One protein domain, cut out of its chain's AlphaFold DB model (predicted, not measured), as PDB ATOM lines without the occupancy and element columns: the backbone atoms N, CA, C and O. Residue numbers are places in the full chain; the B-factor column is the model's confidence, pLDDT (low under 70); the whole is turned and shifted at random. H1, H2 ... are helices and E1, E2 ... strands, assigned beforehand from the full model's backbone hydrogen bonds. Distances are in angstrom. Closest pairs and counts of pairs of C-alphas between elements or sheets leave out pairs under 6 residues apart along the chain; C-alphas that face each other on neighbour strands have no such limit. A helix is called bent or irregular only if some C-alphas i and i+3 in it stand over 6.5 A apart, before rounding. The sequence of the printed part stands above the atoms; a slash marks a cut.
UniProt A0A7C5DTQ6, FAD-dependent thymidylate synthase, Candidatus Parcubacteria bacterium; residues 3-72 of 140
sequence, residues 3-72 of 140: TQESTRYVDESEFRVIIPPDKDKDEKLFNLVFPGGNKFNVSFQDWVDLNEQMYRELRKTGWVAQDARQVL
ATOM      1  N   THR A   3       2.062  12.958  96.781       95.12
ATOM      2  CA  THR A   3       1.690  14.131  95.991       95.12
ATOM      3  C   THR A   3       2.368  15.331  96.623       95.12
ATOM      4  O   THR A   3       2.293  15.513  97.836       95.12
ATOM      5  N   GLN A   4       3.056  16.127  95.816       92.62
ATOM      6  CA  GLN A   4       3.784  17.302  96.272       92.62
ATOM      7  C   GLN A   4       3.231  18.545  95.582       92.62
ATOM      8  O   GLN A   4       2.970  18.534  94.377       92.62
ATOM      9  N   GLU A   5       3.094  19.614  96.355       90.56
ATOM     10  CA  GLU A   5       2.803  20.951  95.860       90.56
ATOM     11  C   GLU A   5       3.837  21.369  94.808       90.56
ATOM     12  O   GLU A   5       5.050  21.322  95.026       90.56
ATOM     13  N   SER A   6       3.354  21.732  93.622       89.94
ATOM     14  CA  SER A   6       4.225  22.057  92.503       89.94
ATOM     15  C   SER A   6       4.370  23.561  92.356       89.94
ATOM     16  O   SER A   6       3.433  24.242  91.942       89.94
ATOM     17  N   THR A   7       5.600  24.041  92.511       87.94
ATOM     18  CA  THR A   7       6.009  25.427  92.217       87.94
ATOM     19  C   THR A   7       5.846  25.827  90.742       87.94
ATOM     20  O   THR A   7       6.143  26.953  90.354       87.94
ATOM     21  N   ARG A   8       5.407  24.903  89.875       87.19
ATOM     22  CA  ARG A   8       5.020  25.193  88.485       87.19
ATOM     23  C   ARG A   8       3.580  25.690  88.362       87.19
ATOM     24  O   ARG A   8       3.277  26.380  87.396       87.19
ATOM     25  N   TYR A   9       2.711  25.279  89.284       84.69
ATOM     26  CA  TYR A   9       1.265  25.509  89.219       84.69
ATOM     27  C   TYR A   9       0.750  26.375  90.370       84.69
ATOM     28  O   TYR A   9      -0.324  26.955  90.245       84.69
ATOM     29  N   VAL A  10       1.505  26.473  91.464       82.12
ATOM     30  CA  VAL A  10       1.223  27.374  92.581       82.12
ATOM     31  C   VAL A  10       2.026  28.655  92.401       82.12
ATOM     32  O   VAL A  10       3.201  28.615  92.031       82.12
ATOM     33  N   ASP A  11       1.364  29.791  92.615       75.12
ATOM     34  CA  ASP A  11       2.031  31.086  92.644       75.12
ATOM     35  C   ASP A  11       2.696  31.273  94.009       75.12
ATOM     36  O   ASP A  11       2.027  31.435  95.025       75.12
ATOM     37  N   GLU A  12       4.024  31.233  94.024       77.62
ATOM     38  CA  GLU A  12       4.851  31.339  95.234       77.62
ATOM     39  C   GLU A  12       5.137  32.809  95.580       77.62
ATOM     40  O   GLU A  12       6.225  33.172  96.017       77.62
ATOM     41  N   SER A  13       4.175  33.699  95.332       68.38
ATOM     42  CA  SER A  13       4.337  35.138  95.551       68.38
ATOM     43  C   SER A  13       4.433  35.516  97.034       68.38
ATOM     44  O   SER A  13       4.901  36.612  97.330       68.38
ATOM     45  N   GLU A  14       4.056  34.618  97.948       70.88
ATOM     46  CA  GLU A  14       4.240  34.712  99.406       70.88
ATOM     47  C   GLU A  14       4.912  33.435  99.948       70.88
ATOM     48  O   GLU A  14       4.367  32.717 100.796       70.88
ATOM     49  N   PHE A  15       6.091  33.092  99.422       79.56
ATOM     50  CA  PHE A  15       6.791  31.893  99.875       79.56
ATOM     51  C   PHE A  15       7.353  32.046 101.293       79.56
ATOM     52  O   PHE A  15       7.696  33.130 101.760       79.56
ATOM     53  N   ARG A  16       7.498  30.916 101.989       83.75
ATOM     54  CA  ARG A  16       8.153  30.855 103.304       83.75
ATOM     55  C   ARG A  16       9.450  30.087 103.189       83.75
ATOM     56  O   ARG A  16       9.457  29.010 102.602       83.75
ATOM     57  N   VAL A  17      10.512  30.600 103.799       88.12
ATOM     58  CA  VAL A  17      11.795  29.897 103.913       88.12
ATOM     59  C   VAL A  17      11.967  29.407 105.338       88.12
ATOM     60  O   VAL A  17      11.727  30.149 106.290       88.12
ATOM     61  N   ILE A  18      12.362  28.148 105.483       88.44
ATOM     62  CA  ILE A  18      12.664  27.556 106.779       88.44
ATOM     63  C   ILE A  18      14.080  27.964 107.192       88.44
ATOM     64  O   ILE A  18      15.034  27.826 106.429       88.44
ATOM     65  N   ILE A  19      14.194  28.487 108.412       87.19
ATOM     66  CA  ILE A  19      15.454  28.910 109.025       87.19
ATOM     67  C   ILE A  19      15.756  27.949 110.176       87.19
ATOM     68  O   ILE A  19      14.833  27.613 110.928       87.19
ATOM     69  N   PRO A  20      17.013  27.503 110.347       88.19
ATOM     70  CA  PRO A  20      17.396  26.715 111.508       88.19
ATOM     71  C   PRO A  20      17.014  27.408 112.823       88.19
ATOM     72  O   PRO A  20      17.329  28.584 112.991       88.19
ATOM     73  N   PRO A  21      16.378  26.697 113.774       85.62
ATOM     74  CA  PRO A  21      15.836  27.300 114.993       85.62
ATOM     75  C   PRO A  21      16.913  27.903 115.901       85.62
ATOM     76  O   PRO A  21      16.628  28.818 116.662       85.62
ATOM     77  N   ASP A  22      18.150  27.415 115.800       86.94
ATOM     78  CA  ASP A  22      19.284  27.874 116.605       86.94
ATOM     79  C   ASP A  22      20.028  29.071 115.971       86.94
ATOM     80  O   ASP A  22      21.157  29.380 116.364       86.94
ATOM     81  N   LYS A  23      19.460  29.706 114.935       86.88
ATOM     82  CA  LYS A  23      20.071  30.832 114.214       86.88
ATOM     83  C   LYS A  23      19.189  32.071 114.277       86.88
ATOM     84  O   LYS A  23      17.989  31.996 114.032       86.88
ATOM     85  N   ASP A  24      19.814  33.209 114.566       85.69
ATOM     86  CA  ASP A  24      19.158  34.506 114.472       85.69
ATOM     87  C   ASP A  24      19.066  34.917 112.997       85.69
ATOM     88  O   ASP A  24      20.056  34.946 112.263       85.69
ATOM     89  N   LYS A  25      17.840  35.181 112.552       82.81
ATOM     90  CA  LYS A  25      17.529  35.542 111.169       82.81
ATOM     91  C   LYS A  25      17.859  37.001 110.847       82.81
ATOM     92  O   LYS A  25      18.086  37.309 109.675       82.81
ATOM     93  N   ASP A  26      17.884  37.856 111.870       84.94
ATOM     94  CA  ASP A  26      18.078  39.304 111.762       84.94
ATOM     95  C   ASP A  26      19.547  39.691 112.015       84.94
ATOM     96  O   ASP A  26      19.968  40.824 111.752       84.94
ATOM     97  N   GLU A  27      20.363  38.734 112.470       85.69
ATOM     98  CA  GLU A  27      21.809  38.896 112.561       85.69
ATOM     99  C   GLU A  27      22.383  39.215 111.173       85.69
ATOM    100  O   GLU A  27      22.141  38.522 110.179       85.69
ATOM    101  N   LYS A  28      23.162  40.298 111.086       78.56
ATOM    102  CA  LYS A  28      23.824  40.712 109.845       78.56
ATOM    103  C   LYS A  28      25.037  39.825 109.582       78.56
ATOM    104  O   LYS A  28      26.163  40.172 109.929       78.56
ATOM    105  N   LEU A  29      24.773  38.674 108.976       70.56
ATOM    106  CA  LEU A  29      25.739  37.593 108.780       70.56
ATOM    107  C   LEU A  29      26.678  37.821 107.588       70.56
ATOM    108  O   LEU A  29      27.812  37.340 107.598       70.56
ATOM    109  N   PHE A  30      26.227  38.529 106.547       70.38
ATOM    110  CA  PHE A  30      26.926  38.549 105.261       70.38
ATOM    111  C   PHE A  30      27.461  39.933 104.913       70.38
ATOM    112  O   PHE A  30      26.688  40.863 104.710       70.38
ATOM    113  N   ASN A  31      28.781  40.039 104.745       78.44
ATOM    114  CA  ASN A  31      29.423  41.179 104.089       78.44
ATOM    115  C   ASN A  31      29.475  40.906 102.580       78.44
ATOM    116  O   ASN A  31      30.471  40.385 102.070       78.44
ATOM    117  N   LEU A  32      28.393  41.210 101.867       79.88
ATOM    118  CA  LEU A  32      28.331  41.014 100.419       79.88
ATOM    119  C   LEU A  32      29.063  42.148  99.705       79.88
ATOM    120  O   LEU A  32      28.821  43.324  99.980       79.88
ATOM    121  N   VAL A  33      29.951  41.792  98.776       81.56
ATOM    122  CA  VAL A  33      30.652  42.744  97.908       81.56
ATOM    123  C   VAL A  33      30.014  42.686  96.530       81.56
ATOM    124  O   VAL A  33      30.083  41.660  95.855       81.56
ATOM    125  N   PHE A  34      29.392  43.782  96.108       78.19
ATOM    126  CA  PHE A  34      28.777  43.863  94.789       78.19
ATOM    127  C   PHE A  34      29.813  44.187  93.706       78.19
ATOM    128  O   PHE A  34      30.832  44.831  93.996       78.19
ATOM    129  N   PRO A  35      29.549  43.809  92.439       76.56
ATOM    130  CA  PRO A  35      30.302  44.318  91.299       76.56
ATOM    131  C   PRO A  35      30.285  45.857  91.323       76.56
ATOM    132  O   PRO A  35      29.227  46.468  91.216       76.56
ATOM    133  N   GLY A  36      31.446  46.479  91.553       81.69
ATOM    134  CA  GLY A  36      31.571  47.921  91.828       81.69
ATOM    135  C   GLY A  36      32.140  48.269  93.209       81.69
ATOM    136  O   GLY A  36      32.387  49.437  93.483       81.69
ATOM    137  N   GLY A  37      32.394  47.276  94.071       83.00
ATOM    138  CA  GLY A  37      33.142  47.442  95.326       83.00
ATOM    139  C   GLY A  37      32.309  47.866  96.538       83.00
ATOM    140  O   GLY A  37      32.835  47.912  97.651       83.00
ATOM    141  N   ASN A  38      31.013  48.125  96.352       82.44
ATOM    142  CA  ASN A  38      30.100  48.441  97.447       82.44
ATOM    143  C   ASN A  38      29.903  47.225  98.357       82.44
ATOM    144  O   ASN A  38      29.697  46.107  97.876       82.44
ATOM    145  N   LYS A  39      29.952  47.460  99.671       82.81
ATOM    146  CA  LYS A  39      29.752  46.437 100.699       82.81
ATOM    147  C   LYS A  39      28.418  46.644 101.393       82.81
ATOM    148  O   LYS A  39      28.124  47.759 101.820       82.81
ATOM    149  N   PHE A  40      27.658  45.570 101.547       81.12
ATOM    150  CA  PHE A  40      26.408  45.575 102.295       81.12
ATOM    151  C   PHE A  40      26.428  44.479 103.343       81.12
ATOM    152  O   PHE A  40      26.843  43.355 103.061       81.12
ATOM    153  N   ASN A  41      25.945  44.828 104.532       83.56
ATOM    154  CA  ASN A  41      25.741  43.884 105.616       83.56
ATOM    155  C   ASN A  41      24.290  43.428 105.548       83.56
ATOM    156  O   ASN A  41      23.389  44.228 105.816       83.56
ATOM    157  N   VAL A  42      24.095  42.175 105.160       86.50
ATOM    158  CA  VAL A  42      22.791  41.590 104.844       86.50
ATOM    159  C   VAL A  42      22.514  40.478 105.851       86.50
ATOM    160  O   VAL A  42      23.395  39.661 106.140       86.50
ATOM    161  N   SER A  43      21.317  40.484 106.427       90.00
ATOM    162  CA  SER A  43      20.815  39.396 107.269       90.00
ATOM    163  C   SER A  43      20.227  38.266 106.418       90.00
ATOM    164  O   SER A  43      20.055  38.400 105.204       90.00
ATOM    165  N   PHE A  44      19.912  37.124 107.031       88.19
ATOM    166  CA  PHE A  44      19.209  36.068 106.297       88.19
ATOM    167  C   PHE A  44      17.807  36.533 105.878       88.19
ATOM    168  O   PHE A  44      17.384  36.253 104.758       88.19
ATOM    169  N   GLN A  45      17.114  37.280 106.747       88.56
ATOM    170  CA  GLN A  45      15.799  37.846 106.447       88.56
ATOM    171  C   GLN A  45      15.852  38.800 105.245       88.56
ATOM    172  O   GLN A  45      15.063  38.642 104.320       88.56
ATOM    173  N   ASP A  46      16.843  39.697 105.187       89.88
ATOM    174  CA  ASP A  46      17.025  40.611 104.048       89.88
ATOM    175  C   ASP A  46      17.190  39.848 102.718       89.88
ATOM    176  O   ASP A  46      16.701  40.268 101.669       89.88
ATOM    177  N   TRP A  47      17.887  38.705 102.743       89.00
ATOM    178  CA  TRP A  47      18.056  37.862 101.560       89.00
ATOM    179  C   TRP A  47      16.761  37.150 101.146       89.00
ATOM    180  O   TRP A  47      16.501  37.017  99.945       89.00
ATOM    181  N   VAL A  48      15.946  36.707 102.110       89.56
ATOM    182  CA  VAL A  48      14.615  36.135 101.841       89.56
ATOM    183  C   VAL A  48      13.721  37.185 101.186       89.56
ATOM    184  O   VAL A  48      13.167  36.924 100.118       89.56
ATOM    185  N   ASP A  49      13.670  38.388 101.756       89.06
ATOM    186  CA  ASP A  49      12.853  39.494 101.253       89.06
ATOM    187  C   ASP A  49      13.304  39.927  99.848       89.06
ATOM    188  O   ASP A  49      12.484  40.251  98.982       89.06
ATOM    189  N   LEU A  50      14.616  39.906  99.578       90.25
ATOM    190  CA  LEU A  50      15.162  40.170  98.245       90.25
ATOM    191  C   LEU A  50      14.787  39.071  97.238       90.25
ATOM    192  O   LEU A  50      14.477  39.382  96.087       90.25
ATOM    193  N   ASN A  51      14.795  37.797  97.642       91.25
ATOM    194  CA  ASN A  51      14.356  36.699  96.775       91.25
ATOM    195  C   ASN A  51      12.865  36.800  96.443       91.25
ATOM    196  O   ASN A  51      12.480  36.576  95.296       91.25
ATOM    197  N   GLU A  52      12.036  37.171  97.419       89.62
ATOM    198  CA  GLU A  52      10.601  37.400  97.227       89.62
ATOM    199  C   GLU A  52      10.350  38.520  96.223       89.62
ATOM    200  O   GLU A  52       9.596  38.345  95.261       89.62
ATOM    201  N   GLN A  53      11.046  39.644  96.388       91.31
ATOM    202  CA  GLN A  53      10.998  40.744  95.432       91.31
ATOM    203  C   GLN A  53      11.439  40.291  94.036       91.31
ATOM    204  O   GLN A  53      10.725  40.537  93.066       91.31
ATOM    205  N   MET A  54      12.561  39.573  93.924       92.62
ATOM    206  CA  MET A  54      13.067  39.083  92.639       92.62
ATOM    207  C   MET A  54      12.054  38.175  91.935       92.62
ATOM    208  O   MET A  54      11.756  38.376  90.757       92.62
ATOM    209  N   TYR A  55      11.482  37.205  92.653       92.56
ATOM    210  CA  TYR A  55      10.464  36.316  92.100       92.56
ATOM    211  C   TYR A  55       9.240  37.104  91.615       92.56
ATOM    212  O   TYR A  55       8.804  36.923  90.478       92.56
ATOM    213  N   ARG A  56       8.716  38.030  92.430       91.56
ATOM    214  CA  ARG A  56       7.562  38.869  92.065       91.56
ATOM    215  C   ARG A  56       7.826  39.705  90.814       91.56
ATOM    216  O   ARG A  56       6.960  39.772  89.942       91.56
ATOM    217  N   GLU A  57       9.004  40.309  90.690       93.81
ATOM    218  CA  GLU A  57       9.362  41.103  89.510       93.81
ATOM    219  C   GLU A  57       9.537  40.236  88.251       93.81
ATOM    220  O   GLU A  57       9.069  40.610  87.172       93.81
ATOM    221  N   LEU A  58      10.098  39.027  88.368       93.81
ATOM    222  CA  LEU A  58      10.128  38.069  87.254       93.81
ATOM    223  C   LEU A  58       8.710  37.716  86.785       93.81
ATOM    224  O   LEU A  58       8.414  37.741  85.590       93.81
ATOM    225  N   ARG A  59       7.789  37.464  87.721       92.31
ATOM    226  CA  ARG A  59       6.383  37.188  87.387       92.31
ATOM    227  C   ARG A  59       5.712  38.389  86.709       92.31
ATOM    228  O   ARG A  59       5.026  38.197  85.707       92.31
ATOM    229  N   LYS A  60       5.954  39.620  87.181       92.94
ATOM    230  CA  LYS A  60       5.426  40.860  86.567       92.94
ATOM    231  C   LYS A  60       5.977  41.132  85.167       92.94
ATOM    232  O   LYS A  60       5.250  41.650  84.326       92.94
ATOM    233  N   THR A  61       7.230  40.771  84.899       95.25
ATOM    234  CA  THR A  61       7.858  40.923  83.571       95.25
ATOM    235  C   THR A  61       7.425  39.848  82.566       95.25
ATOM    236  O   THR A  61       7.866  39.865  81.419       95.25
ATOM    237  N   GLY A  62       6.524  38.941  82.961       93.88
ATOM    238  CA  GLY A  62       5.890  37.964  82.076       93.88
ATOM    239  C   GLY A  62       6.511  36.568  82.110       93.88
ATOM    240  O   GLY A  62       6.060  35.696  81.367       93.88
ATOM    241  N   TRP A  63       7.502  36.310  82.972       94.25
ATOM    242  CA  TRP A  63       8.053  34.961  83.130       94.25
ATOM    243  C   TRP A  63       7.002  34.036  83.713       94.25
ATOM    244  O   TRP A  63       6.428  34.356  84.749       94.25
ATOM    245  N   VAL A  64       6.786  32.866  83.110       92.25
ATOM    246  CA  VAL A  64       5.900  31.829  83.660       92.25
ATOM    247  C   VAL A  64       6.472  31.242  84.960       92.25
ATOM    248  O   VAL A  64       7.687  31.185  85.143       92.25
ATOM    249  N   ALA A  65       5.610  30.775  85.871       90.62
ATOM    250  CA  ALA A  65       6.017  30.300  87.204       90.62
ATOM    251  C   ALA A  65       7.101  29.206  87.153       90.62
ATOM    252  O   ALA A  65       8.043  29.219  87.942       90.62
ATOM    253  N   GLN A  66       7.017  28.300  86.172       91.81
ATOM    254  CA  GLN A  66       7.990  27.220  85.982       91.81
ATOM    255  C   GLN A  66       9.418  27.688  85.645       91.81
ATOM    256  O   GLN A  66      10.353  26.926  85.914       91.81
ATOM    257  N   ASP A  67       9.569  28.905  85.111       93.88
ATOM    258  CA  ASP A  67      10.858  29.526  84.787       93.88
ATOM    259  C   ASP A  67      11.283  30.473  85.915       93.88
ATOM    260  O   ASP A  67      12.416  30.412  86.385       93.88
ATOM    261  N   ALA A  68      10.353  31.287  86.430       92.31
ATOM    262  CA  ALA A  68      10.615  32.207  87.537       92.31
ATOM    263  C   ALA A  68      11.080  31.477  88.809       92.31
ATOM    264  O   ALA A  68      11.917  31.987  89.547       92.31
ATOM    265  N   ARG A  69      10.605  30.249  89.052       90.25
ATOM    266  CA  ARG A  69      10.984  29.452  90.231       90.25
ATOM    267  C   ARG A  69      12.474  29.111  90.334       90.25
ATOM    268  O   ARG A  69      12.888  28.632  91.380       90.25
ATOM    269  N   GLN A  70      13.273  29.319  89.283       91.56
ATOM    270  CA  GLN A  70      14.719  29.058  89.315       91.56
ATOM    271  C   GLN A  70      15.456  29.923  90.346       91.56
ATOM    272  O   GLN A  70      16.546  29.551  90.770       91.56
ATOM    273  N   VAL A  71      14.870  31.054  90.761       91.88
ATOM    274  CA  VAL A  71      15.442  31.890  91.826       91.88
ATOM    275  C   VAL A  71      14.999  31.465  93.225       91.88
ATOM    276  O   VAL A  71      15.590  31.922  94.193       91.88
ATOM    277  N   LEU A  72      13.982  30.602  93.360       91.56
ATOM    278  CA  LEU A  72      13.480  30.214  94.677       91.56
ATOM    279  C   LEU A  72      14.525  29.381  95.432       91.56
ATOM    280  O   LEU A  72      15.137  28.474  94.857       91.56
TER     281      LEU A  72
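Overview. This is residues 3 to 72 of the 140 residues of the protein "FAD-dependent thymidylate synthase" of Candidatus Parcubacteria bacterium (UniProt A0A7C5DTQ6). A long helix, H1, makes the spine of a flat, loose domain: the short helix H2 folds back beside its last part, and a small two-stranded hairpin, E1 and E2, lies off its beginning. Before these, a long stretch with no named element, residues 3 to 29, runs from the H2 end toward the hairpin. The printed part has 70 residues, with two strands followed by two helices, E1, E2, H1, H2; the sheet has the order E1 - E2, antiparallel. The class is mixed, helices and strands, with under half of the residues in named elements. The whole is loose, with a radius of gyration of the C-alphas of 14.5 A, and spans 37 by 34 by 14 A.

Arrangement. After residues 3 to 29 come E1, residues 30 to 33, and E2, residues 39 to 42, a hairpin of antiparallel strands at 151 degrees. N 32 and O 40 are 2.9 A apart, and N 30 and O 42 are 3.1 A apart, both within hydrogen-bond range. H1, residues 44 to 60, and E1 are only just apart, their closest C-alphas 8.2 A from each other. H2, residues 65 to 71, touches H1, the closest C-alphas being those of Leu 58 and Ala 68, 5.9 A apart. These helices form a helical hairpin, opposite ways at a shallow tilt of 31 degrees. H2 is apart from both strands. Every O i to N i+4 pair is within hydrogen-bond range in H1; in H2 1 of 3 is, beside 3 of 4 O i to N i+3 pairs.

Along the chain. E1 begins at C-alpha 30 (26.926, 38.549, 105.261). H1 measures 24.5 A and H2 10.6 A; E1 measures 9.2 A and E2 9.4 A. H2 is neither bent nor irregular, but only just: C-alphas 68 and 71 are 6.5 A apart. It ends at C-alpha 71 (15.442, 31.890, 91.826).

Size, cuts and confidence. The C-alphas of Thr 3 and Gly 37, the two farthest apart, are 45.8 A apart. The printed part has no cut, and the three links between named elements are tight. Mean pLDDT of the printed part is 86.5; residue 13 is under 70.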